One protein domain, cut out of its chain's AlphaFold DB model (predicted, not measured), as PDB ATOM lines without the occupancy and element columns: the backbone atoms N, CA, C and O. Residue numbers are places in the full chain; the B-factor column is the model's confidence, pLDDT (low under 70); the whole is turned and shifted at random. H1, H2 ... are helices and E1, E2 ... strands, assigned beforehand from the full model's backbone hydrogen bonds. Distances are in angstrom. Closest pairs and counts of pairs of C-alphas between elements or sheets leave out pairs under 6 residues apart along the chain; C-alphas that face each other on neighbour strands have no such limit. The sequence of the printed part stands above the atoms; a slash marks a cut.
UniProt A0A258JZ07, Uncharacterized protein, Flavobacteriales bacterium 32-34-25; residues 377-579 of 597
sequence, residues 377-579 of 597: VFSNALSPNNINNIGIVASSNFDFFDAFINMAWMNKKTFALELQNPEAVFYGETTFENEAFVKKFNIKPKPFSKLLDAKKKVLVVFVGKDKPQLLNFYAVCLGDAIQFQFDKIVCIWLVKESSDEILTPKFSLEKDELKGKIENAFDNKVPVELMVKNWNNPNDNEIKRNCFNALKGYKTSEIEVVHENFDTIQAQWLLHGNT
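This is residues 377 to 579 of the 597 residues of an uncharacterized protein of Flavobacteriales bacterium 32-34-25 (UniProt A0A258JZ07). Two lobes lie along one long axis: the larger is a twisted sheet of parallel strands, E7 E6 E5 E8, between H8 on one face and H9 on the other, and the smaller is built on a second sheet, E3 E2 E1 E4, with H3 at its far side. H2 of the smaller lobe meets H5 of the larger. The printed part has 203 residues with ten named helices and eight named strands, in the order H1 E1 H2 E2 E3 E4 H3 H4 E5 H5 H6 E6 H7 H8 E7 H9 E8 H10; the smaller sheet is mixed, and so is the class, helices and strands. It is compact, with a radius of gyration of the C-alphas of 18.5 A and spans of 58 by 37 by 31 A.

H1 is residues 384 to 387, beginning at C-alpha 384 (156.953, 169.892, 124.666). E1 is 390 to 394, H2 399 to 403, E2 406 to 410, E3 415 to 419, E4 425 to 427, H3 435 to 440 and H4 448 to 451. E5 is 458 to 463, 16.0 A long, H5 469 to 477, H6 479 to 485, E6 488 to 495, 22.2 A, and H7 499 to 502. H8, 505 to 521, measures 24.3 A, E7, 528 to 534, 19.3 A, and H9, 541 to 551, 15.3 A. E8 is 559 to 561, and H10, 568 to 576, ends at C-alpha 576 (178.720, 170.233, 130.391).

The strongly twisted sheet E7 E6 E5 E8 has N 491 and O 529 2.8 A apart, N 461 and O 490 2.9 A, and N 460 and O 560 2.8 A. Three layers form: H8 is over E7 and E6, slantwise, at a height over the sheet of 9.5 A, and H9 on the opposite face, along E6, at 8.8 A. H9 and H10 touch at a steep tilt of 63 degrees, the closest C-alphas being those of Lys 544 and Trp 573, 4.9 A. H5, H6 and H10 only graze this sheet, H6 only just, with 5 pairs of C-alphas within 10 A; H7 is not on it, only just, with 4. Strand-helix-strand units, parallel neighbour strands with helices between, are E1 H2 E2, E5 H5 H6 E6 and E6 H7 H8 E7; E7 H9 E8 is a split one, with E6 and E5 between its strands; each crossover is right-handed. H2 and H5 touch, the C-alphas of Phe 400 and Gln 469 being closest, 4.2 A. In the other sheet E2 and E3 form a hairpin, N 407 and O 418 2.8 A apart; parallel pairs are E2 and E1, N 408 and O 392 2.8 A, and E1 and E4, N 427 and O 391 2.8 A. H2, H3 and H4 only graze this sheet, H2 and H3 only just, with 5 pairs each; H1 is not on it. H3, H5, H6, H8, H9 and H10 have every O i to N i+4 pair within hydrogen-bond range; H2 has 0 of 1, and 0 of 2 O i to N i+3 pairs; H1, H4 and H7 are too short for an O i to N i+4 pair.

The C-alphas of Lys 440 and Asp 500 are the two farthest apart, 60.1 A. The printed part has no cut and no long link. Its mean pLDDT is 87.3; residues 411 to 414, 430, 432 to 433, 436 and 577 are under 70.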
ATOM      1  N   VAL A 377     166.556 175.389 130.324       92.19
ATOM      2  CA  VAL A 377     167.609 176.216 129.720       92.19
ATOM      3  C   VAL A 377     167.518 176.235 128.188       92.19
ATOM      4  O   VAL A 377     167.840 177.247 127.570       92.19
ATOM      5  N   PHE A 378     167.052 175.141 127.579       92.25
ATOM      6  CA  PHE A 378     166.871 175.011 126.129       92.25
ATOM      7  C   PHE A 378     165.402 175.100 125.700       92.25
ATOM      8  O   PHE A 378     165.064 174.732 124.573       92.25
ATOM      9  N   SER A 379     164.522 175.581 126.582       91.38
ATOM     10  CA  SER A 379     163.117 175.793 126.250       91.38
ATOM     11  C   SER A 379     162.977 176.845 125.142       91.38
ATOM     12  O   SER A 379     163.569 177.925 125.192       91.38
ATOM     13  N   ASN A 380     162.191 176.517 124.125       92.94
ATOM     14  CA  ASN A 380     161.887 177.320 122.947       92.94
ATOM     15  C   ASN A 380     160.407 177.159 122.565       92.94
ATOM     16  O   ASN A 380     159.641 176.461 123.237       92.94
ATOM     17  N   ALA A 381     159.978 177.820 121.488       90.50
ATOM     18  CA  ALA A 381     158.585 177.778 121.046       90.50
ATOM     19  C   ALA A 381     158.098 176.340 120.776       90.50
ATOM     20  O   ALA A 381     156.959 176.010 121.088       90.50
ATOM     21  N   LEU A 382     158.979 175.479 120.261       92.25
ATOM     22  CA  LEU A 382     158.671 174.109 119.840       92.25
ATOM     23  C   LEU A 382     159.001 173.049 120.908       92.25
ATOM     24  O   LEU A 382     159.031 171.859 120.612       92.25
ATOM     25  N   SER A 383     159.237 173.461 122.155       91.25
ATOM     26  CA  SER A 383     159.425 172.541 123.280       91.25
ATOM     27  C   SER A 383     158.117 171.844 123.672       91.25
ATOM     28  O   SER A 383     157.053 172.441 123.498       91.25
ATOM     29  N   PRO A 384     158.155 170.657 124.311       87.44
ATOM     30  CA  PRO A 384     156.953 169.892 124.666       87.44
ATOM     31  C   PRO A 384     155.918 170.679 125.488       87.44
ATOM     32  O   PRO A 384     154.717 170.515 125.305       87.44
ATOM     33  N   ASN A 385     156.376 171.589 126.355       85.81
ATOM     34  CA  ASN A 385     155.496 172.424 127.180       85.81
ATOM     35  C   ASN A 385     154.816 173.561 126.395       85.81
ATOM     36  O   ASN A 385     153.776 174.060 126.817       85.81
ATOM     37  N   ASN A 386     155.398 173.981 125.268       89.88
ATOM     38  CA  ASN A 386     154.961 175.147 124.496       89.88
ATOM     39  C   ASN A 386     154.268 174.764 123.183       89.88
ATOM     40  O   ASN A 386     153.399 175.502 122.722       89.88
ATOM     41  N   ILE A 387     154.604 173.605 122.609       89.88
ATOM     42  CA  ILE A 387     154.093 173.151 121.310       89.88
ATOM     43  C   ILE A 387     152.564 172.994 121.302       89.88
ATOM     44  O   ILE A 387     151.913 173.280 120.303       89.88
ATOM     45  N   ASN A 388     151.969 172.683 122.456       89.44
ATOM     46  CA  ASN A 388     150.516 172.597 122.639       89.44
ATOM     47  C   ASN A 388     149.795 173.956 122.535       89.44
ATOM     48  O   ASN A 388     148.573 173.999 122.388       89.44
ATOM     49  N   ASN A 389     150.531 175.069 122.608       91.44
ATOM     50  CA  ASN A 389     150.019 176.431 122.416       91.44
ATOM     51  C   ASN A 389     150.241 176.937 120.981       91.44
ATOM     52  O   ASN A 389     149.944 178.095 120.679       91.44
ATOM     53  N   ILE A 390     150.790 176.101 120.100       92.50
ATOM     54  CA  ILE A 390     151.044 176.434 118.703       92.50
ATOM     55  C   ILE A 390     149.961 175.795 117.845       92.50
ATOM     56  O   ILE A 390     149.639 174.618 117.998       92.50
ATOM     57  N   GLY A 391     149.403 176.603 116.948       91.12
ATOM     58  CA  GLY A 391     148.575 176.154 115.841       91.12
ATOM     59  C   GLY A 391     149.324 176.259 114.524       91.12
ATOM     60  O   GLY A 391     150.047 177.230 114.303       91.12
ATOM     61  N   ILE A 392     149.141 175.295 113.630       90.62
ATOM     62  CA  ILE A 392     149.728 175.341 112.287       90.62
ATOM     63  C   ILE A 392     148.640 175.608 111.254       90.62
ATOM     64  O   ILE A 392     147.586 174.981 111.286       90.62
ATOM     65  N   VAL A 393     148.889 176.545 110.339       86.88
ATOM     66  CA  VAL A 393     148.065 176.781 109.149       86.88
ATOM     67  C   VAL A 393     148.809 176.252 107.933       86.88
ATOM     68  O   VAL A 393     149.857 176.787 107.571       86.88
ATOM     69  N   ALA A 394     148.258 175.225 107.291       79.62
ATOM     70  CA  ALA A 394     148.890 174.572 106.150       79.62
ATOM     71  C   ALA A 394     147.936 174.387 104.961       79.62
ATOM     72  O   ALA A 394     146.733 174.172 105.105       79.62
ATOM     73  N   SER A 395     148.490 174.441 103.750       72.12
ATOM     74  CA  SER A 395     147.784 174.167 102.488       72.12
ATOM     75  C   SER A 395     147.739 172.675 102.130       72.12
ATOM     76  O   SER A 395     147.225 172.294 101.079       72.12
ATOM     77  N   SER A 396     148.329 171.811 102.956       71.12
ATOM     78  CA  SER A 396     148.360 170.355 102.796       71.12
ATOM     79  C   SER A 396     148.632 169.697 104.146       71.12
ATOM     80  O   SER A 396     149.252 170.313 105.011       71.12
ATOM     81  N   ASN A 397     148.163 168.459 104.325       71.19
ATOM     82  CA  ASN A 397     148.480 167.668 105.508       71.19
ATOM     83  C   ASN A 397     149.751 166.852 105.234       71.19
ATOM     84  O   ASN A 397     149.713 165.930 104.418       71.19
ATOM     85  N   PHE A 398     150.866 167.233 105.853       78.31
ATOM     86  CA  PHE A 398     152.113 166.474 105.819       78.31
ATOM     87  C   PHE A 398     152.272 165.704 107.132       78.31
ATOM     88  O   PHE A 398     152.023 166.273 108.188       78.31
ATOM     89  N   ASP A 399     152.786 164.471 107.077       80.00
ATOM     90  CA  ASP A 399     152.997 163.593 108.247       80.00
ATOM     91  C   ASP A 399     153.822 164.232 109.385       80.00
ATOM     92  O   ASP A 399     153.791 163.778 110.526       80.00
ATOM     93  N   PHE A 400     154.624 165.262 109.097       79.81
ATOM     94  CA  PHE A 400     155.397 165.968 110.123       79.81
ATOM     95  C   PHE A 400     154.584 167.018 110.897       79.81
ATOM     96  O   PHE A 400     155.063 167.521 111.911       79.81
ATOM     97  N   PHE A 401     153.363 167.346 110.461       84.56
ATOM     98  CA  PHE A 401     152.443 168.175 111.239       84.56
ATOM     99  C   PHE A 401     151.736 167.411 112.357       84.56
ATOM    100  O   PHE A 401     151.224 168.054 113.268       84.56
ATOM    101  N   ASP A 402     151.804 166.077 112.367       82.62
ATOM    102  CA  ASP A 402     151.280 165.240 113.454       82.62
ATOM    103  C   ASP A 402     151.921 165.566 114.821       82.62
ATOM    104  O   ASP A 402     151.368 165.233 115.868       82.62
ATOM    105  N   ALA A 403     153.068 166.257 114.831       82.06
ATOM    106  CA  ALA A 403     153.691 166.783 116.044       82.06
ATOM    107  C   ALA A 403     152.879 167.911 116.724       82.06
ATOM    108  O   ALA A 403     153.183 168.283 117.858       82.06
ATOM    109  N   PHE A 404     151.863 168.470 116.055       88.62
ATOM    110  CA  PHE A 404     151.049 169.581 116.545       88.62
ATOM    111  C   PHE A 404     149.600 169.150 116.766       88.62
ATOM    112  O   PHE A 404     148.935 168.650 115.869       88.62
ATOM    113  N   ILE A 405     149.073 169.433 117.957       88.19
ATOM    114  CA  ILE A 405     147.688 169.097 118.327       88.19
ATOM    115  C   ILE A 405     146.657 170.154 117.899       88.19
ATOM    116  O   ILE A 405     145.453 169.949 118.060       88.19
ATOM    117  N   ASN A 406     147.126 171.309 117.414       88.94
ATOM    118  CA  ASN A 406     146.276 172.347 116.846       88.94
ATOM    119  C   ASN A 406     146.689 172.575 115.395       88.94
ATOM    120  O   ASN A 406     147.795 173.038 115.108       88.94
ATOM    121  N   MET A 407     145.787 172.285 114.471       87.62
ATOM    122  CA  MET A 407     146.060 172.373 113.050       87.62
ATOM    123  C   MET A 407     144.833 172.881 112.308       87.62
ATOM    124  O   MET A 407     143.714 172.416 112.496       87.62
ATOM    125  N   ALA A 408     145.054 173.843 111.428       84.25
ATOM    126  CA  ALA A 408     144.097 174.276 110.434       84.25
ATOM    127  C   ALA A 408     144.691 173.942 109.069       84.25
ATOM    128  O   ALA A 408     145.681 174.548 108.654       84.25
ATOM    129  N   TRP A 409     144.097 172.990 108.359       78.94
ATOM    130  CA  TRP A 409     144.558 172.652 107.019       78.94
ATOM    131  C   TRP A 409     143.426 172.636 106.015       78.94
ATOM    132  O   TRP A 409     142.248 172.426 106.318       78.94
ATOM    133  N   MET A 410     143.813 172.892 104.775       71.88
ATOM    134  CA  MET A 410     142.889 172.995 103.668       71.88
ATOM    135  C   MET A 410     143.462 172.263 102.470       71.88
ATOM    136  O   MET A 410     144.623 172.440 102.131       71.88
ATOM    137  N   ASN A 411     142.626 171.483 101.797       66.19
ATOM    138  CA  ASN A 411     142.874 171.082 100.417       66.19
ATOM    139  C   ASN A 411     141.821 171.756  99.517       66.19
ATOM    140  O   ASN A 411     140.876 172.369 100.009       66.19
ATOM    141  N   LYS A 412     141.936 171.610  98.193       61.94
ATOM    142  CA  LYS A 412     141.057 172.260  97.194       61.94
ATOM    143  C   LYS A 412     139.538 172.076  97.405       61.94
ATOM    144  O   LYS A 412     138.767 172.726  96.703       61.94
ATOM    145  N   LYS A 413     139.084 171.176  98.288       66.06
ATOM    146  CA  LYS A 413     137.660 170.871  98.517       66.06
ATOM    147  C   LYS A 413     137.234 170.801  99.986       66.06
ATOM    148  O   LYS A 413     136.038 170.888 100.246       66.06
ATOM    149  N   THR A 414     138.152 170.631 100.935       69.88
ATOM    150  CA  THR A 414     137.817 170.430 102.351       69.88
ATOM    151  C   THR A 414     138.673 171.294 103.255       69.88
ATOM    152  O   THR A 414     139.885 171.406 103.065       69.88
ATOM    153  N   PHE A 415     138.024 171.835 104.277       76.50
ATOM    154  CA  PHE A 415     138.665 172.486 105.402       76.50
ATOM    155  C   PHE A 415     138.548 171.591 106.642       76.50
ATOM    156  O   PHE A 415     137.464 171.063 106.902       76.50
ATOM    157  N   ALA A 416     139.631 171.462 107.403       79.62
ATOM    158  CA  ALA A 416     139.642 170.787 108.691       79.62
ATOM    159  C   ALA A 416     140.343 171.655 109.746       79.62
ATOM    160  O   ALA A 416     141.413 172.218 109.498       79.62
ATOM    161  N   LEU A 417     139.698 171.768 110.911       82.69
ATOM    162  CA  LEU A 417     140.243 172.394 112.111       82.69
ATOM    163  C   LEU A 417     140.335 171.340 113.203       82.69
ATOM    164  O   LEU A 417     139.311 170.845 113.672       82.69
ATOM    165  N   GLU A 418     141.548 171.080 113.647       85.62
ATOM    166  CA  GLU A 418     141.828 170.424 114.911       85.62
ATOM    167  C   GLU A 418     142.283 171.503 115.890       85.62
ATOM    168  O   GLU A 418     143.250 172.220 115.645       85.62
ATOM    169  N   LEU A 419     141.532 171.685 116.972       85.06
ATOM    170  CA  LEU A 419     141.813 172.702 117.980       85.06
ATOM    171  C   LEU A 419     141.583 172.096 119.357       85.06
ATOM    172  O   LEU A 419     140.454 172.045 119.841       85.06
ATOM    173  N   GLN A 420     142.660 171.620 119.972       86.75
ATOM    174  CA  GLN A 420     142.627 171.115 121.342       86.75
ATOM    175  C   GLN A 420     142.836 172.239 122.366       86.75
ATOM    176  O   GLN A 420     142.320 172.158 123.478       86.75
ATOM    177  N   ASN A 421     143.534 173.310 121.981       85.94
ATOM    178  CA  ASN A 421     143.770 174.494 122.796       85.94
ATOM    179  C   ASN A 421     143.206 175.762 122.123       85.94
ATOM    180  O   ASN A 421     143.816 176.280 121.186       85.94
ATOM    181  N   PRO A 422     142.082 176.315 122.614       82.06
ATOM    182  CA  PRO A 422     141.459 177.514 122.050       82.06
ATOM    183  C   PRO A 422     142.331 178.777 122.062       82.06
ATOM    184  O   PRO A 422     142.076 179.693 121.283       82.06
ATOM    185  N   GLU A 423     143.344 178.842 122.928       85.88
ATOM    186  CA  GLU A 423     144.257 179.986 123.045       85.88
ATOM    187  C   GLU A 423     145.502 179.852 122.152       85.88
ATOM    188  O   GLU A 423     146.402 180.694 122.204       85.88
ATOM    189  N   ALA A 424     145.569 178.806 121.318       89.00
ATOM    190  CA  ALA A 424     146.717 178.551 120.464       89.00
ATOM    191  C   ALA A 424     147.000 179.711 119.495       89.00
ATOM    192  O   ALA A 424     146.115 180.247 118.821       89.00
ATOM    193  N   VAL A 425     148.279 180.070 119.374       91.69
ATOM    194  CA  VAL A 425     148.748 181.048 118.391       91.69
ATOM    195  C   VAL A 425     149.056 180.315 117.097       91.69
ATOM    196  O   VAL A 425     149.914 179.436 117.064       91.69
ATOM    197  N   PHE A 426     148.377 180.702 116.022       90.94
ATOM    198  CA  PHE A 426     148.554 180.074 114.720       90.94
ATOM    199  C   PHE A 426     149.755 180.642 113.954       90.94
ATOM    200  O   PHE A 426     149.985 181.854 113.949       90.94
ATOM    201  N   TYR A 427     150.489 179.765 113.271       91.62
ATOM    202  CA  TYR A 427     151.617 180.088 112.406       91.62
ATOM    203  C   TYR A 427     151.442 179.449 111.034       91.62
ATOM    204  O   TYR A 427     150.954 178.329 110.921       91.62
ATOM    205  N   GLY A 428     151.830 180.171 109.994       87.31
ATOM    206  CA  GLY A 428     151.734 179.727 108.611       87.31
ATOM    207  C   GLY A 428     151.651 180.900 107.653       87.31
ATOM    208  O   GLY A 428     151.505 182.057 108.058       87.31
ATOM    209  N   GLU A 429     151.749 180.608 106.365       74.88
ATOM    210  CA  GLU A 429     151.593 181.623 105.332       74.88
ATOM    211  C   GLU A 429     150.121 181.789 104.959       74.88
ATOM    212  O   GLU A 429     149.386 180.818 104.757       74.88
ATOM    213  N   THR A 430     149.678 183.045 104.863       69.31
ATOM    214  CA  THR A 430     148.366 183.346 104.285       69.31
ATOM    215  C   THR A 430     148.536 183.412 102.773       69.31
ATOM    216  O   THR A 430     149.101 184.370 102.253       69.31
ATOM    217  N   THR A 431     148.082 182.380 102.074       71.00
ATOM    218  CA  THR A 431     148.023 182.351 100.615       71.00
ATOM    219  C   THR A 431     146.653 182.840 100.150       71.00
ATOM    220  O   THR A 431     145.674 182.815 100.898       71.00
ATOM    221  N   PHE A 432     146.541 183.234  98.880       66.00
ATOM    222  CA  PHE A 432     145.246 183.577  98.276       66.00
ATOM    223  C   PHE A 432     144.200 182.459  98.454       66.00
ATOM    224  O   PHE A 432     143.005 182.714  98.581       66.00
ATOM    225  N   GLU A 433     144.661 181.207  98.510       65.25
ATOM    226  CA  GLU A 433     143.819 180.025  98.652       65.25
ATOM    227  C   GLU A 433     143.229 179.888 100.066       65.25
ATOM    228  O   GLU A 433     142.101 179.419 100.197       65.25
ATOM    229  N   ASN A 434     143.941 180.311 101.121       70.69
ATOM    230  CA  ASN A 434     143.494 180.165 102.515       70.69
ATOM    231  C   ASN A 434     142.980 181.477 103.155       70.69
ATOM    232  O   ASN A 434     142.364 181.438 104.222       70.69
ATOM    233  N   GLU A 435     143.140 182.629 102.494       73.38
ATOM    234  CA  GLU A 435     142.801 183.956 103.030       73.38
ATOM    235  C   GLU A 435     141.317 184.104 103.419       73.38
ATOM    236  O   GLU A 435     140.990 184.626 104.490       73.38
ATOM    237  N   ALA A 436     140.394 183.619 102.580       69.88
ATOM    238  CA  ALA A 436     138.954 183.683 102.853       69.88
ATOM    239  C   ALA A 436     138.560 182.862 104.094       69.88
ATOM    240  O   ALA A 436     137.665 183.244 104.851       69.88
ATOM    241  N   PHE A 437     139.254 181.749 104.318       71.50
ATOM    242  CA  PHE A 437     139.041 180.864 105.452       71.50
ATOM    243  C   PHE A 437     139.607 181.468 106.746       71.50
ATOM    244  O   PHE A 437     138.895 181.579 107.743       71.50
ATOM    245  N   VAL A 438     140.857 181.931 106.702       74.06
ATOM    246  CA  VAL A 438     141.542 182.583 107.825       74.06
ATOM    247  C   VAL A 438     140.712 183.775 108.331       74.06
ATOM    248  O   VAL A 438     140.477 183.901 109.533       74.06
ATOM    249  N   LYS A 439     140.134 184.566 107.411       76.38
ATOM    250  CA  LYS A 439     139.165 185.631 107.731       76.38
ATOM    251  C   LYS A 439     137.865 185.098 108.339       76.38
ATOM    252  O   LYS A 439     137.409 185.641 109.341       76.38
ATOM    253  N   LYS A 440     137.270 184.047 107.764       74.38
ATOM    254  CA  LYS A 440     136.002 183.459 108.238       74.38
ATOM    255  C   LYS A 440     136.087 182.942 109.677       74.38
ATOM    256  O   LYS A 440     135.118 183.078 110.416       74.38
ATOM    257  N   PHE A 441     137.222 182.371 110.070       73.12
ATOM    258  CA  PHE A 441     137.432 181.812 111.410       73.12
ATOM    259  C   PHE A 441     138.231 182.740 112.334       73.12
ATOM    260  O   PHE A 441     138.588 182.345 113.439       73.12
ATOM    261  N   ASN A 442     138.489 183.980 111.900       79.31
ATOM    262  CA  ASN A 442     139.240 184.996 112.641       79.31
ATOM    263  C   ASN A 442     140.619 184.508 113.139       79.31
ATOM    264  O   ASN A 442     141.126 184.970 114.163       79.31
ATOM    265  N   ILE A 443     141.234 183.580 112.403       81.44
ATOM    266  CA  ILE A 443     142.603 183.133 112.651       81.44
ATOM    267  C   ILE A 443     143.525 184.223 112.097       81.44
ATOM    268  O   ILE A 443     143.265 184.788 111.040       81.44
ATOM    269  N   LYS A 444     144.592 184.577 112.812       84.19
ATOM    270  CA  LYS A 444     145.580 185.566 112.347       84.19
ATOM    271  C   LYS A 444     146.964 184.932 112.407       84.19
ATOM    272  O   LYS A 444     147.650 185.111 113.417       84.19
ATOM    273  N   PRO A 445     147.345 184.137 111.388       87.44
ATOM    274  CA  PRO A 445     148.581 183.386 111.442       87.44
ATOM    275  C   PRO A 445     149.781 184.328 111.396       87.44
ATOM    276  O   PRO A 445     149.798 185.325 110.671       87.44
ATOM    277  N   LYS A 446     150.794 184.009 112.195       91.50
ATOM    278  CA  LYS A 446     152.115 184.638 112.137       91.50
ATOM    279  C   LYS A 446     153.010 183.858 111.164       91.50
ATOM    280  O   LYS A 446     152.830 182.651 111.024       91.50
ATOM    281  N   PRO A 447     154.001 184.489 110.515       89.88
ATOM    282  CA  PRO A 447     154.943 183.746 109.681       89.88
ATOM    283  C   PRO A 447     155.738 182.745 110.530       89.88
ATOM    284  O   PRO A 447     156.057 183.045 111.683       89.88
ATOM    285  N   PHE A 448     156.090 181.583 109.965       90.62
ATOM    286  CA  PHE A 448     156.838 180.542 110.684       90.62
ATOM    287  C   PHE A 448     158.164 181.055 111.249       90.62
ATOM    288  O   PHE A 448     158.528 180.685 112.358       90.62
ATOM    289  N   SER A 449     158.824 181.999 110.573       88.06
ATOM    290  CA  SER A 449     160.049 182.647 111.065       88.06
ATOM    291  C   SER A 449     159.918 183.276 112.459       88.06
ATOM    292  O   SER A 449     160.916 183.414 113.155       88.06
ATOM    293  N   LYS A 450     158.702 183.613 112.919       90.94
ATOM    294  CA  LYS A 450     158.448 184.106 114.287       90.94
ATOM    295  C   LYS A 450     158.565 183.028 115.370       90.94
ATOM    296  O   LYS A 450     158.549 183.389 116.544       90.94
ATOM    297  N   LEU A 451     158.647 181.748 115.002       92.44
ATOM    298  CA  LEU A 451     158.911 180.643 115.927       92.44
ATOM    299  C   LEU A 451     160.385 180.576 116.346       92.44
ATOM    300  O   LEU A 451     160.688 179.954 117.361       92.44
ATOM    301  N   LEU A 452     161.280 181.234 115.602       92.31
ATOM    302  CA  LEU A 452     162.704 181.317 115.903       92.31
ATOM    303  C   LEU A 452     163.051 182.695 116.476       92.31
ATOM    304  O   LEU A 452     162.687 183.734 115.922       92.31
ATOM    305  N   ASP A 453     163.779 182.713 117.591       91.19
ATOM    306  CA  ASP A 453     164.366 183.950 118.115       91.19
ATOM    307  C   ASP A 453     165.518 184.380 117.196       91.19
ATOM    308  O   ASP A 453     166.390 183.576 116.873       91.19
ATOM    309  N   ALA A 454     165.556 185.656 116.806       89.56
ATOM    310  CA  ALA A 454     166.584 186.225 115.931       89.56
ATOM    311  C   ALA A 454     168.022 186.110 116.487       89.56
ATOM    312  O   ALA A 454     168.991 186.263 115.743       89.56
ATOM    313  N   LYS A 455     168.178 185.862 117.794       93.62
ATOM    314  CA  LYS A 455     169.475 185.638 118.447       93.62
ATOM    315  C   LYS A 455     170.047 184.243 118.207       93.62
ATOM    316  O   LYS A 455     171.219 184.038 118.500       93.62
ATOM    317  N   LYS A 456     169.256 183.279 117.725       95.06
ATOM    318  CA  LYS A 456     169.739 181.911 117.494       95.06
ATOM    319  C   LYS A 456     170.754 181.875 116.355       95.06
ATOM    320  O   LYS A 456     170.599 182.599 115.376       95.06
ATOM    321  N   LYS A 457     171.798 181.069 116.509       95.69
ATOM    322  CA  LYS A 457     172.937 180.960 115.584       95.69
ATOM    323  C   LYS A 457     173.341 179.524 115.297       95.69
ATOM    324  O   LYS A 457     173.891 179.258 114.234       95.69
ATOM    325  N   VAL A 458     173.047 178.591 116.200       96.19
ATOM    326  CA  VAL A 458     173.374 177.171 116.019       96.19
ATOM    327  C   VAL A 458     172.150 176.320 116.275       96.19
ATOM    328  O   VAL A 458     171.483 176.497 117.292       96.19
ATOM    329  N   LEU A 459     171.871 175.395 115.357       97.00
ATOM    330  CA  LEU A 459     170.776 174.442 115.472       97.00
ATOM    331  C   LEU A 459     171.355 173.103 115.910       97.00
ATOM    332  O   LEU A 459     172.230 172.558 115.239       97.00
ATOM    333  N   VAL A 460     170.877 172.572 117.025       96.81
ATOM    334  CA  VAL A 460     171.282 171.267 117.543       96.81
ATOM    335  C   VAL A 460     170.145 170.281 117.340       96.81
ATOM    336  O   VAL A 460     169.006 170.539 117.736       96.81
ATOM    337  N   VAL A 461     170.462 169.145 116.725       95.75
ATOM    338  CA  VAL A 461     169.487 168.110 116.376       95.75
ATOM    339  C   VAL A 461     169.950 166.748 116.878       95.75
ATOM    340  O   VAL A 461     171.125 166.396 116.750       95.75
ATOM    341  N   PHE A 462     169.022 165.974 117.439       94.75
ATOM    342  CA  PHE A 462     169.261 164.607 117.898       94.75
ATOM    343  C   PHE A 462     168.491 163.635 117.010       94.75
ATOM    344  O   PHE A 462     167.262 163.634 116.972       94.75
ATOM    345  N   VAL A 463     169.222 162.797 116.279       92.88
ATOM    346  CA  VAL A 463     168.627 161.872 115.312       92.88
ATOM    347  C   VAL A 463     168.618 160.471 115.907       92.88
ATOM    348  O   VAL A 463     169.678 159.900 116.155       92.88
ATOM    349  N   GLY A 464     167.425 159.934 116.159       87.50
ATOM    350  CA  GLY A 464     167.194 158.555 116.599       87.50
ATOM    351  C   GLY A 464     166.749 157.630 115.460       87.50
ATOM    352  O   GLY A 464     166.986 157.908 114.287       87.50
ATOM    353  N   LYS A 465     166.097 156.512 115.814       70.38
ATOM    354  CA  LYS A 465     165.497 155.572 114.842       70.38
ATOM    355  C   LYS A 465     164.097 155.994 114.372       70.38
ATOM    356  O   LYS A 465     163.622 155.471 113.366       70.38
ATOM    357  N   ASP A 466     163.451 156.910 115.088       71.81
ATOM    358  CA  ASP A 466     162.090 157.355 114.796       71.81
ATOM    359  C   ASP A 466     162.043 158.326 113.607       71.81
ATOM    360  O   ASP A 466     163.036 158.982 113.278       71.81
ATOM    361  N   LYS A 467     160.884 158.412 112.935       73.75
ATOM    362  CA  LYS A 467     160.669 159.385 111.852       73.75
ATOM    363  C   LYS A 467     160.805 160.802 112.429       73.75
ATOM    364  O   LYS A 467     160.031 161.125 113.326       73.75
ATOM    365  N   PRO A 468     161.712 161.649 111.913       81.25
ATOM    366  CA  PRO A 468     162.047 162.893 112.584       81.25
ATOM    367  C   PRO A 468     161.079 164.021 112.178       81.25
ATOM    368  O   PRO A 468     161.356 164.826 111.286       81.25
ATOM    369  N   GLN A 469     159.882 164.021 112.768       86.88
ATOM    370  CA  GLN A 469     158.793 164.950 112.463       86.88
ATOM    371  C   GLN A 469     159.200 166.400 112.729       86.88
ATOM    372  O   GLN A 469     159.065 167.243 111.841       86.88
ATOM    373  N   LEU A 470     159.754 166.707 113.907       90.19
ATOM    374  CA  LEU A 470     160.147 168.087 114.204       90.19
ATOM    375  C   LEU A 470     161.329 168.526 113.344       90.19
ATOM    376  O   LEU A 470     161.310 169.645 112.840       90.19
ATOM    377  N   LEU A 471     162.320 167.668 113.091       91.44
ATOM    378  CA  LEU A 471     163.411 168.024 112.176       91.44
ATOM    379  C   LEU A 471     162.893 168.366 110.773       91.44
ATOM    380  O   LEU A 471     163.319 169.356 110.181       91.44
ATOM    381  N   ASN A 472     161.950 167.575 110.256       90.69
ATOM    382  CA  ASN A 472     161.331 167.830 108.958       90.69
ATOM    383  C   ASN A 472     160.536 169.140 108.963       90.69
ATOM    384  O   ASN A 472     160.607 169.895 107.996       90.69
ATOM    385  N   PHE A 473     159.836 169.457 110.056       92.31
ATOM    386  CA  PHE A 473     159.187 170.758 110.217       92.31
ATOM    387  C   PHE A 473     160.203 171.909 110.165       92.31
ATOM    388  O   PHE A 473     159.969 172.898 109.472       92.31
ATOM    389  N   TYR A 474     161.350 171.783 110.843       93.56
ATOM    390  CA  TYR A 474     162.421 172.782 110.774       93.56
ATOM    391  C   TYR A 474     162.953 172.942 109.347       93.56
ATOM    392  O   TYR A 474     163.086 174.067 108.876       93.56
ATOM    393  N   ALA A 475     163.213 171.841 108.643       90.94
ATOM    394  CA  ALA A 475     163.707 171.884 107.270       90.94
ATOM    395  C   ALA A 475     162.703 172.537 106.305       90.94
ATOM    396  O   ALA A 475     163.071 173.414 105.530       90.94
ATOM    397  N   VAL A 476     161.424 172.156 106.379       89.25
ATOM    398  CA  VAL A 476     160.406 172.584 105.405       89.25
ATOM    399  C   VAL A 476     159.822 173.958 105.730       89.25
ATOM    400  O   VAL A 476     159.675 174.789 104.839       89.25
ATOM    401  N   CYS A 477     159.472 174.217 106.991       90.12
ATOM    402  CA  CYS A 477     158.748 175.433 107.386       90.12
ATOM    403  C   CYS A 477     159.670 176.547 107.896       90.12
ATOM    404  O   CYS A 477     159.283 177.716 107.886       90.12
ATOM    405  N   LEU A 478     160.868 176.200 108.375       91.88
ATOM    406  CA  LEU A 478     161.849 177.147 108.920       91.88
ATOM    407  C   LEU A 478     163.152 177.191 108.109       91.88
ATOM    408  O   LEU A 478     164.045 177.956 108.473       91.88
ATOM    409  N   GLY A 479     163.251 176.422 107.018       90.19
ATOM    410  CA  GLY A 479     164.466 176.249 106.221       90.19
ATOM    411  C   GLY A 479     165.108 177.571 105.821       90.19
ATOM    412  O   GLY A 479     166.263 177.805 106.163       90.19
ATOM    413  N   ASP A 480     164.348 178.481 105.207       88.62
ATOM    414  CA  ASP A 480     164.848 179.802 104.808       88.62
ATOM    415  C   ASP A 480     165.387 180.602 106.002       88.62
ATOM    416  O   ASP A 480     166.497 181.131 105.961       88.62
ATOM    417  N   ALA A 481     164.631 180.666 107.104       89.88
ATOM    418  CA  ALA A 481     165.059 181.389 108.300       89.88
ATOM    419  C   ALA A 481     166.366 180.811 108.862       89.88
ATOM    420  O   ALA A 481     167.264 181.566 109.231       89.88
ATOM    421  N   ILE A 482     166.499 179.483 108.869       92.38
ATOM    422  CA  ILE A 482     167.705 178.788 109.319       92.38
ATOM    423  C   ILE A 482     168.880 179.099 108.390       92.38
ATOM    424  O   ILE A 482     169.936 179.494 108.873       92.38
ATOM    425  N   GLN A 483     168.684 179.029 107.072       91.06
ATOM    426  CA  GLN A 483     169.718 179.329 106.075       91.06
ATOM    427  C   GLN A 483     170.301 180.740 106.207       91.06
ATOM    428  O   GLN A 483     171.498 180.928 106.002       91.06
ATOM    429  N   PHE A 484     169.477 181.739 106.532       88.31
ATOM    430  CA  PHE A 484     169.937 183.127 106.646       88.31
ATOM    431  C   PHE A 484     170.474 183.494 108.031       88.31
ATOM    432  O   PHE A 484     171.243 184.449 108.151       88.31
ATOM    433  N   GLN A 485     170.039 182.795 109.079       92.38
ATOM    434  CA  GLN A 485     170.313 183.195 110.457       92.38
ATOM    435  C   GLN A 485     171.396 182.347 111.137       92.38
ATOM    436  O   GLN A 485     172.088 182.875 112.016       92.38
ATOM    437  N   PHE A 486     171.530 181.071 110.763       95.56
ATOM    438  CA  PHE A 486     172.355 180.096 111.469       95.56
ATOM    439  C   PHE A 486     173.709 179.891 110.800       95.56
ATOM    440  O   PHE A 486     173.811 179.706 109.591       95.56
ATOM    441  N   ASP A 487     174.742 179.838 111.630       95.50
ATOM    442  CA  ASP A 487     176.119 179.636 111.201       95.50
ATOM    443  C   ASP A 487     176.403 178.153 110.924       95.50
ATOM    444  O   ASP A 487     177.250 177.831 110.091       95.50
ATOM    445  N   LYS A 488     175.718 177.240 111.635       96.06
ATOM    446  CA  LYS A 488     175.853 175.787 111.458       96.06
ATOM    447  C   LYS A 488     174.734 174.959 112.095       96.06
ATOM    448  O   LYS A 488     174.007 175.428 112.976       96.06
ATOM    449  N   ILE A 489     174.691 173.683 111.712       97.00
ATOM    450  CA  ILE A 489     173.868 172.638 112.330       97.00
ATOM    451  C   ILE A 489     174.784 171.604 112.988       97.00
ATOM    452  O   ILE A 489     175.686 171.063 112.353       97.00
ATOM    453  N   VAL A 490     174.539 171.300 114.260       96.75
ATOM    454  CA  VAL A 490     175.213 170.228 114.998       96.75
ATOM    455  C   VAL A 490     174.255 169.049 115.109       96.75
ATOM    456  O   VAL A 490     173.248 169.114 115.812       96.75
ATOM    457  N   CYS A 491     174.568 167.964 114.408       96.19
ATOM    458  CA  CYS A 491     173.777 166.743 114.403       96.19
ATOM    459  C   CYS A 491     174.416 165.682 115.295       96.19
ATOM    460  O   CYS A 491     175.561 165.287 115.083       96.19
ATOM    461  N   ILE A 492     173.653 165.166 116.255       96.19
ATOM    462  CA  ILE A 492     174.069 164.074 117.134       96.19
ATOM    463  C   ILE A 492     173.237 162.843 116.782       96.19
ATOM    464  O   ILE A 492     172.051 162.755 117.098       96.19
ATOM    465  N   TRP A 493     173.870 161.888 116.107       95.12
ATOM    466  CA  TRP A 493     173.246 160.631 115.720       95.12
ATOM    467  C   TRP A 493     173.310 159.627 116.872       95.12
ATOM    468  O   TRP A 493     174.389 159.232 117.325       95.12
ATOM    469  N   LEU A 494     172.138 159.240 117.368       94.25
ATOM    470  CA  LEU A 494     171.941 158.337 118.492       94.25
ATOM    471  C   LEU A 494     171.773 156.903 117.982       94.25
ATOM    472  O   LEU A 494     170.733 156.544 117.430       94.25
ATOM    473  N   VAL A 495     172.784 156.063 118.205       93.25
ATOM    474  CA  VAL A 495     172.826 154.692 117.674       93.25
ATOM    475  C   VAL A 495     172.877 153.641 118.781       93.25
ATOM    476  O   VAL A 495     173.231 153.931 119.925       93.25
ATOM    477  N   LYS A 496     172.499 152.405 118.444       91.88
ATOM    478  CA  LYS A 496     172.552 151.226 119.325       91.88
ATOM    479  C   LYS A 496     173.231 150.079 118.577       91.88
ATOM    480  O   LYS A 496     172.600 149.064 118.305       91.88
ATOM    481  N   GLU A 497     174.497 150.279 118.231       89.38
ATOM    482  CA  GLU A 497     175.287 149.334 117.427       89.38
ATOM    483  C   GLU A 497     176.387 148.669 118.264       89.38
ATOM    484  O   GLU A 497     176.768 149.169 119.330       89.38
ATOM    485  N   SER A 498     176.896 147.519 117.822       87.69
ATOM    486  CA  SER A 498     178.073 146.908 118.454       87.69
ATOM    487  C   SER A 498     179.320 147.769 118.209       87.69
ATOM    488  O   SER A 498     179.373 148.555 117.262       87.69
ATOM    489  N   SER A 499     180.338 147.637 119.066       83.00
ATOM    490  CA  SER A 499     181.595 148.382 118.898       83.00
ATOM    491  C   SER A 499     182.270 148.085 117.557       83.00
ATOM    492  O   SER A 499     182.820 148.997 116.947       83.00
ATOM    493  N   ASP A 500     182.181 146.840 117.085       87.12
ATOM    494  CA  ASP A 500     182.762 146.422 115.809       87.12
ATOM    495  C   ASP A 500     182.019 147.039 114.618       87.12
ATOM    496  O   ASP A 500     182.662 147.487 113.671       87.12
ATOM    497  N   GLU A 501     180.684 147.139 114.679       88.44
ATOM    498  CA  GLU A 501     179.872 147.693 113.585       88.44
ATOM    499  C   GLU A 501     180.192 149.175 113.338       88.44
ATOM    500  O   GLU A 501     180.298 149.602 112.188       88.44
ATOM    501  N   ILE A 502     180.445 149.953 114.398       86.94
ATOM    502  CA  ILE A 502     180.783 151.387 114.300       86.94
ATOM    503  C   ILE A 502     182.098 151.632 113.550       86.94
ATOM    504  O   ILE A 502     182.280 152.691 112.950       86.94
ATOM    505  N   LEU A 503     183.016 150.665 113.572       86.81
ATOM    506  CA  LEU A 503     184.315 150.760 112.904       86.81
ATOM    507  C   LEU A 503     184.266 150.305 111.439       86.81
ATOM    508  O   LEU A 503     185.286 150.336 110.747       86.81
ATOM    509  N   THR A 504     183.103 149.874 110.947       91.44
ATOM    510  CA  THR A 504     182.976 149.368 109.580       91.44
ATOM    511  C   THR A 504     182.913 150.495 108.541       91.44
ATOM    512  O   THR A 504     182.354 151.567 108.795       91.44
ATOM    513  N   PRO A 505     183.390 150.248 107.303       92.62
ATOM    514  CA  PRO A 505     183.179 151.167 106.184       92.62
ATOM    515  C   PRO A 505     181.695 151.426 105.899       92.62
ATOM    516  O   PRO A 505     181.324 152.523 105.498       92.62
ATOM    517  N   LYS A 506     180.841 150.423 106.135       92.19
ATOM    518  CA  LYS A 506     179.392 150.527 105.958       92.19
ATOM    519  C   LYS A 506     178.796 151.579 106.893       92.19
ATOM    520  O   LYS A 506     178.082 152.457 106.425       92.19
ATOM    521  N   PHE A 507     179.149 151.544 108.176       92.19
ATOM    522  CA  PHE A 507     178.699 152.553 109.132       92.19
ATOM    523  C   PHE A 507     179.209 153.958 108.771       92.19
ATOM    524  O   PHE A 507     178.478 154.937 108.902       92.19
ATOM    525  N   SER A 508     180.437 154.069 108.249       90.56
ATOM    526  CA  SER A 508     180.950 155.348 107.735       90.56
ATOM    527  C   SER A 508     180.118 155.882 106.565       90.56
ATOM    528  O   SER A 508     179.826 157.073 106.533       90.56
ATOM    529  N   LEU A 509     179.696 155.018 105.635       92.81
ATOM    530  CA  LEU A 509     178.822 155.412 104.526       92.81
ATOM    531  C   LEU A 509     177.445 155.863 105.026       92.81
ATOM    532  O   LEU A 509     176.968 156.912 104.613       92.81
ATOM    533  N   GLU A 510     176.833 155.129 105.960       92.94
ATOM    534  CA  GLU A 510     175.547 155.516 106.563       92.94
ATOM    535  C   GLU A 510     175.636 156.881 107.267       92.94
ATOM    536  O   GLU A 510     174.730 157.714 107.162       92.94
ATOM    537  N   LYS A 511     176.759 157.135 107.946       93.19
ATOM    538  CA  LYS A 511     177.059 158.417 108.585       93.19
ATOM    539  C   LYS A 511     177.146 159.555 107.562       93.19
ATOM    540  O   LYS A 511     176.553 160.614 107.781       93.19
ATOM    541  N   ASP A 512     177.864 159.347 106.461       92.56
ATOM    542  CA  ASP A 512     178.018 160.342 105.394       92.56
ATOM    543  C   ASP A 512     176.693 160.586 104.654       92.56
ATOM    544  O   ASP A 512     176.349 161.729 104.355       92.56
ATOM    545  N   GLU A 513     175.894 159.540 104.435       93.56
ATOM    546  CA  GLU A 513     174.547 159.655 103.876       93.56
ATOM    547  C   GLU A 513     173.613 160.463 104.778       93.56
ATOM    548  O   GLU A 513     172.858 161.303 104.284       93.56
ATOM    549  N   LEU A 514     173.637 160.227 106.094       92.69
ATOM    550  CA  LEU A 514     172.835 160.999 107.041       92.69
ATOM    551  C   LEU A 514     173.249 162.471 107.029       92.69
ATOM    552  O   LEU A 514     172.387 163.348 106.969       92.69
ATOM    553  N   LYS A 515     174.558 162.742 107.030       93.88
ATOM    554  CA  LYS A 515     175.077 164.105 106.909       93.88
ATOM    555  C   LYS A 515     174.565 164.770 105.629       93.88
ATOM    556  O   LYS A 515     173.952 165.831 105.715       93.88
ATOM    557  N   GLY A 516     174.727 164.116 104.478       92.31
ATOM    558  CA  GLY A 516     174.273 164.640 103.191       92.31
ATOM    559  C   GLY A 516     172.755 164.839 103.122       92.31
ATOM    560  O   GLY A 516     172.287 165.806 102.530       92.31
ATOM    561  N   LYS A 517     171.957 163.973 103.760       91.19
ATOM    562  CA  LYS A 517     170.496 164.154 103.863       91.19
ATOM    563  C   LYS A 517     170.133 165.428 104.624       91.19
ATOM    564  O   LYS A 517     169.255 166.156 104.173       91.19
ATOM    565  N   ILE A 518     170.804 165.703 105.742       91.00
ATOM    566  CA  ILE A 518     170.562 166.919 106.529       91.00
ATOM    567  C   ILE A 518     171.046 168.148 105.758       91.00
ATOM    568  O   ILE A 518     170.299 169.111 105.653       91.00
ATOM    569  N   GLU A 519     172.240 168.115 105.163       92.38
ATOM    570  CA  GLU A 519     172.752 169.232 104.354       92.38
ATOM    571  C   GLU A 519     171.792 169.569 103.206       92.38
ATOM    572  O   GLU A 519     171.407 170.728 103.041       92.38
ATOM    573  N   ASN A 520     171.304 168.555 102.486       90.31
ATOM    574  CA  ASN A 520     170.320 168.731 101.421       90.31
ATOM    575  C   ASN A 520     168.977 169.276 101.924       90.31
ATOM    576  O   ASN A 520     168.357 170.069 101.223       90.31
ATOM    577  N   ALA A 521     168.530 168.893 103.124       88.00
ATOM    578  CA  ALA A 521     167.292 169.413 103.710       88.00
ATOM    579  C   ALA A 521     167.356 170.927 104.000       88.00
ATOM    580  O   ALA A 521     166.317 171.571 104.110       88.00
ATOM    581  N   PHE A 522     168.564 171.497 104.085       88.19
ATOM    582  CA  PHE A 522     168.816 172.930 104.256       88.19
ATOM    583  C   PHE A 522     169.554 173.540 103.045       88.19
ATOM    584  O   PHE A 522     170.363 174.462 103.195       88.19
ATOM    585  N   ASP A 523     169.292 173.015 101.841       85.38
ATOM    586  CA  ASP A 523     169.829 173.463 100.544       85.38
ATOM    587  C   ASP A 523     171.363 173.584 100.472       85.38
ATOM    588  O   ASP A 523     171.901 174.376  99.695       85.38
ATOM    589  N   ASN A 524     172.093 172.813 101.284       86.12
ATOM    590  CA  ASN A 524     173.555 172.843 101.399       86.12
ATOM    591  C   ASN A 524     174.140 174.228 101.753       86.12
ATOM    592  O   ASN A 524     175.326 174.473 101.532       86.12
ATOM    593  N   LYS A 525     173.330 175.149 102.296       87.94
ATOM    594  CA  LYS A 525     173.786 176.507 102.652       87.94
ATOM    595  C   LYS A 525     174.303 176.623 104.079       87.94
ATOM    596  O   LYS A 525     175.047 177.553 104.372       87.94
ATOM    597  N   VAL A 526     173.923 175.689 104.952       91.44
ATOM    598  CA  VAL A 526     174.342 175.668 106.356       91.44
ATOM    599  C   VAL A 526     175.228 174.444 106.590       91.44
ATOM    600  O   VAL A 526     174.790 173.326 106.315       91.44
ATOM    601  N   PRO A 527     176.466 174.609 107.086       93.38
ATOM    602  CA  PRO A 527     177.364 173.483 107.307       93.38
ATOM    603  C   PRO A 527     176.835 172.558 108.410       93.38
ATOM    604  O   PRO A 527     176.413 173.025 109.473       93.38
ATOM    605  N   VAL A 528     176.910 171.243 108.175       95.12
ATOM    606  CA  VAL A 528     176.502 170.215 109.143       95.12
ATOM    607  C   VAL A 528     177.726 169.556 109.775       95.12
ATOM    608  O   VAL A 528     178.575 168.955 109.109       95.12
ATOM    609  N   GLU A 529     177.789 169.617 111.099       95.56
ATOM    610  CA  GLU A 529     178.756 168.898 111.919       95.56
ATOM    611  C   GLU A 529     178.068 167.675 112.535       95.56
ATOM    612  O   GLU A 529     177.208 167.816 113.404       95.56
ATOM    613  N   LEU A 530     178.417 166.469 112.068       94.62
ATOM    614  CA  LEU A 530     177.779 165.225 112.507       94.62
ATOM    615  C   LEU A 530     178.659 164.433 113.481       94.62
ATOM    616  O   LEU A 530     179.780 164.022 113.167       94.62
ATOM    617  N   MET A 531     178.089 164.157 114.649       94.25
ATOM    618  CA  MET A 531     178.663 163.384 115.746       94.25
ATOM    619  C   MET A 531     177.849 162.115 115.981       94.25
ATOM    620  O   MET A 531     176.651 162.082 115.715       94.25
ATOM    621  N   VAL A 532     178.488 161.075 116.512       93.00
ATOM    622  CA  VAL A 532     177.829 159.798 116.816       93.00
ATOM    623  C   VAL A 532     177.901 159.545 118.313       93.00
ATOM    624  O   VAL A 532     178.968 159.653 118.916       93.00
ATOM    625  N   LYS A 533     176.770 159.169 118.908       93.62
ATOM    626  CA  LYS A 533     176.704 158.640 120.268       93.62
ATOM    627  C   LYS A 533     176.091 157.247 120.234       93.62
ATOM    628  O   LYS A 533     174.910 157.078 119.944       93.62
ATOM    629  N   ASN A 534     176.910 156.255 120.577       91.94
ATOM    630  CA  ASN A 534     176.444 154.896 120.802       91.94
ATOM    631  C   ASN A 534     175.932 154.735 122.233       91.94
ATOM    632  O   ASN A 534     176.694 154.879 123.191       91.94
ATOM    633  N   TRP A 535     174.658 154.389 122.374       90.81
ATOM    634  CA  TRP A 535     174.037 154.087 123.661       90.81
ATOM    635  C   TRP A 535     174.611 152.840 124.337       90.81
ATOM    636  O   TRP A 535     174.527 152.735 125.557       90.81
ATOM    637  N   ASN A 536     175.238 151.929 123.583       89.00
ATOM    638  CA  ASN A 536     175.937 150.779 124.164       89.00
ATOM    639  C   ASN A 536     177.236 151.183 124.890       89.00
ATOM    640  O   ASN A 536     177.749 150.404 125.689       89.00
ATOM    641  N   ASN A 537     177.757 152.395 124.658       86.31
ATOM    642  CA  ASN A 537     178.846 152.960 125.451       86.31
ATOM    643  C   ASN A 537     178.256 153.838 126.572       86.31
ATOM    644  O   ASN A 537     177.761 154.927 126.274       86.31
ATOM    645  N   PRO A 538     178.323 153.429 127.853       83.25
ATOM    646  CA  PRO A 538     177.787 154.221 128.961       83.25
ATOM    647  C   PRO A 538     178.624 155.474 129.273       83.25
ATOM    648  O   PRO A 538     178.186 156.328 130.040       83.25
ATOM    649  N   ASN A 539     179.830 155.604 128.709       86.25
ATOM    650  CA  ASN A 539     180.673 156.775 128.907       86.25
ATOM    651  C   ASN A 539     180.254 157.917 127.966       86.25
ATOM    652  O   ASN A 539     180.238 157.777 126.740       86.25
ATOM    653  N   ASP A 540     179.953 159.074 128.550       88.94
ATOM    654  CA  ASP A 540     179.524 160.274 127.827       88.94
ATOM    655  C   ASP A 540     180.645 161.305 127.629       88.94
ATOM    656  O   ASP A 540     180.412 162.363 127.049       88.94
ATOM    657  N   ASN A 541     181.863 161.043 128.108       85.38
ATOM    658  CA  ASN A 541     182.948 162.029 128.063       85.38
ATOM    659  C   ASN A 541     183.289 162.463 126.632       85.38
ATOM    660  O   ASN A 541     183.546 163.641 126.387       85.38
ATOM    661  N   GLU A 542     183.255 161.529 125.680       86.75
ATOM    662  CA  GLU A 542     183.524 161.832 124.276       86.75
ATOM    663  C   GLU A 542     182.447 162.736 123.671       86.75
ATOM    664  O   GLU A 542     182.781 163.774 123.103       86.75
ATOM    665  N   ILE A 543     181.160 162.395 123.843       92.00
ATOM    666  CA  ILE A 543     180.072 163.209 123.288       92.00
ATOM    667  C   ILE A 543     180.034 164.594 123.941       92.00
ATOM    668  O   ILE A 543     179.908 165.590 123.237       92.00
ATOM    669  N   LYS A 544     180.271 164.691 125.255       89.94
ATOM    670  CA  LYS A 544     180.400 165.970 125.972       89.94
ATOM    671  C   LYS A 544     181.529 166.836 125.410       89.94
ATOM    672  O   LYS A 544     181.327 168.025 125.176       89.94
ATOM    673  N   ARG A 545     182.709 166.252 125.169       85.94
ATOM    674  CA  ARG A 545     183.858 166.958 124.577       85.94
ATOM    675  C   ARG A 545     183.561 167.423 123.153       85.94
ATOM    676  O   ARG A 545     183.918 168.541 122.794       85.94
ATOM    677  N   ASN A 546     182.916 166.580 122.354       90.69
ATOM    678  CA  ASN A 546     182.566 166.921 120.982       90.69
ATOM    679  C   ASN A 546     181.534 168.061 120.965       90.69
ATOM    680  O   ASN A 546     181.797 169.083 120.336       90.69
ATOM    681  N   CYS A 547     180.453 167.969 121.753       91.25
ATOM    682  CA  CYS A 547     179.480 169.055 121.926       91.25
ATOM    683  C   CYS A 547     180.145 170.361 122.378       91.25
ATOM    684  O   CYS A 547     179.865 171.412 121.810       91.25
ATOM    685  N   PHE A 548     181.062 170.303 123.352       88.12
ATOM    686  CA  PHE A 548     181.827 171.472 123.791       88.12
ATOM    687  C   PHE A 548     182.598 172.127 122.643       88.12
ATOM    688  O   PHE A 548     182.526 173.338 122.467       88.12
ATOM    689  N   ASN A 549     183.323 171.334 121.853       88.56
ATOM    690  CA  ASN A 549     184.117 171.848 120.742       88.56
ATOM    691  C   ASN A 549     183.237 172.437 119.635       88.56
ATOM    692  O   ASN A 549     183.548 173.515 119.132       88.56
ATOM    693  N   ALA A 550     182.128 171.775 119.293       90.94
ATOM    694  CA  ALA A 550     181.188 172.288 118.304       90.94
ATOM    695  C   ALA A 550     180.513 173.579 118.774       90.94
ATOM    696  O   ALA A 550     180.358 174.514 117.998       90.94
ATOM    697  N   LEU A 551     180.125 173.675 120.038       90.81
ATOM    698  CA  LEU A 551     179.396 174.836 120.551       90.81
ATOM    699  C   LEU A 551     180.320 175.931 121.094       90.81
ATOM    700  O   LEU A 551     179.853 176.954 121.592       90.81
ATOM    701  N   LYS A 552     181.638 175.750 120.976       86.75
ATOM    702  CA  LYS A 552     182.631 176.712 121.443       86.75
ATOM    703  C   LYS A 552     182.429 178.068 120.765       86.75
ATOM    704  O   LYS A 552     182.481 178.174 119.544       86.75
ATOM    705  N   GLY A 553     182.276 179.109 121.582       84.00
ATOM    706  CA  GLY A 553     182.087 180.490 121.127       84.00
ATOM    707  C   GLY A 553     180.627 180.939 121.048       84.00
ATOM    708  O   GLY A 553     180.401 182.140 120.947       84.00
ATOM    709  N   TYR A 554     179.665 180.020 121.172       89.00
ATOM    710  CA  TYR A 554     178.239 180.340 121.217       89.00
ATOM    711  C   TYR A 554     177.730 180.369 122.658       89.00
ATOM    712  O   TYR A 554     178.056 179.499 123.470       89.00
ATOM    713  N   LYS A 555     176.898 181.360 122.975       89.50
ATOM    714  CA  LYS A 555     176.163 181.421 124.244       89.50
ATOM    715  C   LYS A 555     174.986 180.465 124.210       89.50
ATOM    716  O   LYS A 555     174.394 180.255 123.154       89.50
ATOM    717  N   THR A 556     174.534 179.970 125.362       90.00
ATOM    718  CA  THR A 556     173.370 179.062 125.384       90.00
ATOM    719  C   THR A 556     172.113 179.718 124.813       90.00
ATOM    720  O   THR A 556     171.319 179.073 124.133       90.00
ATOM    721  N   SER A 557     171.964 181.034 124.994       91.31
ATOM    722  CA  SER A 557     170.866 181.799 124.397       91.31
ATOM    723  C   SER A 557     170.859 181.785 122.861       91.31
ATOM    724  O   SER A 557     169.798 181.973 122.271       91.31
ATOM    725  N   GLU A 558     172.005 181.539 122.220       94.44
ATOM    726  CA  GLU A 558     172.180 181.481 120.761       94.44
ATOM    727  C   GLU A 558     171.981 180.057 120.206       94.44
ATOM    728  O   GLU A 558     171.982 179.859 118.992       94.44
ATOM    729  N   ILE A 559     171.780 179.063 121.073       94.88
ATOM    730  CA  ILE A 559     171.581 177.666 120.685       94.88
ATOM    731  C   ILE A 559     170.083 177.384 120.575       94.88
ATOM    732  O   ILE A 559     169.326 177.608 121.523       94.88
ATOM    733  N   GLU A 560     169.654 176.901 119.416       96.38
ATOM    734  CA  GLU A 560     168.320 176.352 119.180       96.38
ATOM    735  C   GLU A 560     168.405 174.829 119.215       96.38
ATOM    736  O   GLU A 560     169.304 174.251 118.605       96.38
ATOM    737  N   VAL A 561     167.486 174.169 119.919       95.62
ATOM    738  CA  VAL A 561     167.457 172.704 120.011       95.62
ATOM    739  C   VAL A 561     166.142 172.190 119.446       95.62
ATOM    740  O   VAL A 561     165.066 172.641 119.838       95.62
ATOM    741  N   VAL A 562     166.215 171.210 118.549       95.06
ATOM    742  CA  VAL A 562     165.029 170.454 118.137       95.06
ATOM    743  C   VAL A 562     164.687 169.480 119.261       95.06
ATOM    744  O   VAL A 562     165.479 168.594 119.571       95.06
ATOM    745  N   HIS A 563     163.511 169.636 119.878       91.19
ATOM    746  CA  HIS A 563     163.076 168.856 121.055       91.19
ATOM    747  C   HIS A 563     162.641 167.413 120.737       91.19
ATOM    748  O   HIS A 563     161.924 166.772 121.499       91.19
ATOM    749  N   GLU A 564     163.097 166.884 119.608       90.31
ATOM    750  CA  GLU A 564     162.898 165.502 119.192       90.31
ATOM    751  C   GLU A 564     164.120 164.678 119.596       90.31
ATOM    752  O   GLU A 564     165.252 165.075 119.327       90.31
ATOM    753  N   ASN A 565     163.903 163.546 120.273       91.50
ATOM    754  CA  ASN A 565     164.969 162.740 120.891       91.50
ATOM    755  C   ASN A 565     165.870 163.526 121.872       91.50
ATOM    756  O   ASN A 565     167.022 163.145 122.101       91.50
ATOM    757  N   PHE A 566     165.360 164.622 122.438       92.31
ATOM    758  CA  PHE A 566     166.078 165.481 123.373       92.31
ATOM    759  C   PHE A 566     165.484 165.366 124.776       92.31
ATOM    760  O   PHE A 566     164.328 165.716 125.009       92.31
ATOM    761  N   ASP A 567     166.293 164.886 125.714       91.56
ATOM    762  CA  ASP A 567     165.940 164.739 127.115       91.56
ATOM    763  C   ASP A 567     167.030 165.306 128.043       91.56
ATOM    764  O   ASP A 567     168.036 165.897 127.632       91.56
ATOM    765  N   THR A 568     166.805 165.143 129.345       91.19
ATOM    766  CA  THR A 568     167.671 165.612 130.428       91.19
ATOM    767  C   THR A 568     169.140 165.184 130.278       91.19
ATOM    768  O   THR A 568     170.030 165.922 130.707       91.19
ATOM    769  N   ILE A 569     169.428 164.013 129.703       91.56
ATOM    770  CA  ILE A 569     170.782 163.509 129.434       91.56
ATOM    771  C   ILE A 569     171.433 164.326 128.315       91.56
ATOM    772  O   ILE A 569     172.550 164.818 128.492       91.56
ATOM    773  N   GLN A 570     170.745 164.531 127.191       92.94
ATOM    774  CA  GLN A 570     171.281 165.325 126.083       92.94
ATOM    775  C   GLN A 570     171.481 166.786 126.492       92.94
ATOM    776  O   GLN A 570     172.528 167.363 126.200       92.94
ATOM    777  N   ALA A 571     170.537 167.370 127.234       92.62
ATOM    778  CA  ALA A 571     170.675 168.720 127.778       92.62
ATOM    779  C   ALA A 571     171.936 168.856 128.647       92.62
ATOM    780  O   ALA A 571     172.672 169.841 128.541       92.62
ATOM    781  N   GLN A 572     172.252 167.837 129.455       90.56
ATOM    782  CA  GLN A 572     173.506 167.805 130.208       90.56
ATOM    783  C   GLN A 572     174.734 167.743 129.302       90.56
ATOM    784  O   GLN A 572     175.735 168.374 129.631       90.56
ATOM    785  N   TRP A 573     174.699 167.011 128.183       91.50
ATOM    786  CA  TRP A 573     175.825 166.983 127.243       91.50
ATOM    787  C   TRP A 573     176.123 168.367 126.666       91.50
ATOM    788  O   TRP A 573     177.292 168.743 126.587       91.50
ATOM    789  N   LEU A 574     175.081 169.133 126.327       91.62
ATOM    790  CA  LEU A 574     175.218 170.491 125.792       91.62
ATOM    791  C   LEU A 574     175.721 171.486 126.852       91.62
ATOM    792  O   LEU A 574     176.571 172.324 126.555       91.62
ATOM    793  N   LEU A 575     175.253 171.377 128.101       88.38
ATOM    794  CA  LEU A 575     175.667 172.277 129.189       88.38
ATOM    795  C   LEU A 575     177.021 171.923 129.812       88.38
ATOM    796  O   LEU A 575     177.664 172.802 130.373       88.38
ATOM    797  N   HIS A 576     177.485 170.671 129.724       76.62
ATOM    798  CA  HIS A 576     178.720 170.233 130.391       76.62
ATOM    799  C   HIS A 576     179.967 171.014 129.946       76.62
ATOM    800  O   HIS A 576     180.897 171.194 130.732       76.62
ATOM    801  N   GLY A 577     179.985 171.470 128.693       64.00
ATOM    802  CA  GLY A 577     181.054 172.297 128.141       64.00
ATOM    803  C   GLY A 577     180.842 173.805 128.306       64.00
ATOM    804  O   GLY A 577     181.740 174.588 128.017       64.00
ATOM    805  N   ASN A 578     179.670 174.248 128.744       73.75
ATOM    806  CA  ASN A 578     179.345 175.662 128.736       73.75
ATOM    807  C   ASN A 578     179.866 176.351 130.013       73.75
ATOM    808  O   ASN A 578     179.565 175.936 131.129       73.75
ATOM    809  N   THR A 579     180.652 177.420 129.864       72.25
ATOM    810  CA  THR A 579     181.196 178.175 131.006       72.25
ATOM    811  C   THR A 579     180.172 179.102 131.671       72.25
ATOM    812  O   THR A 579     180.430 179.586 132.767       72.25
TER     813      THR A 579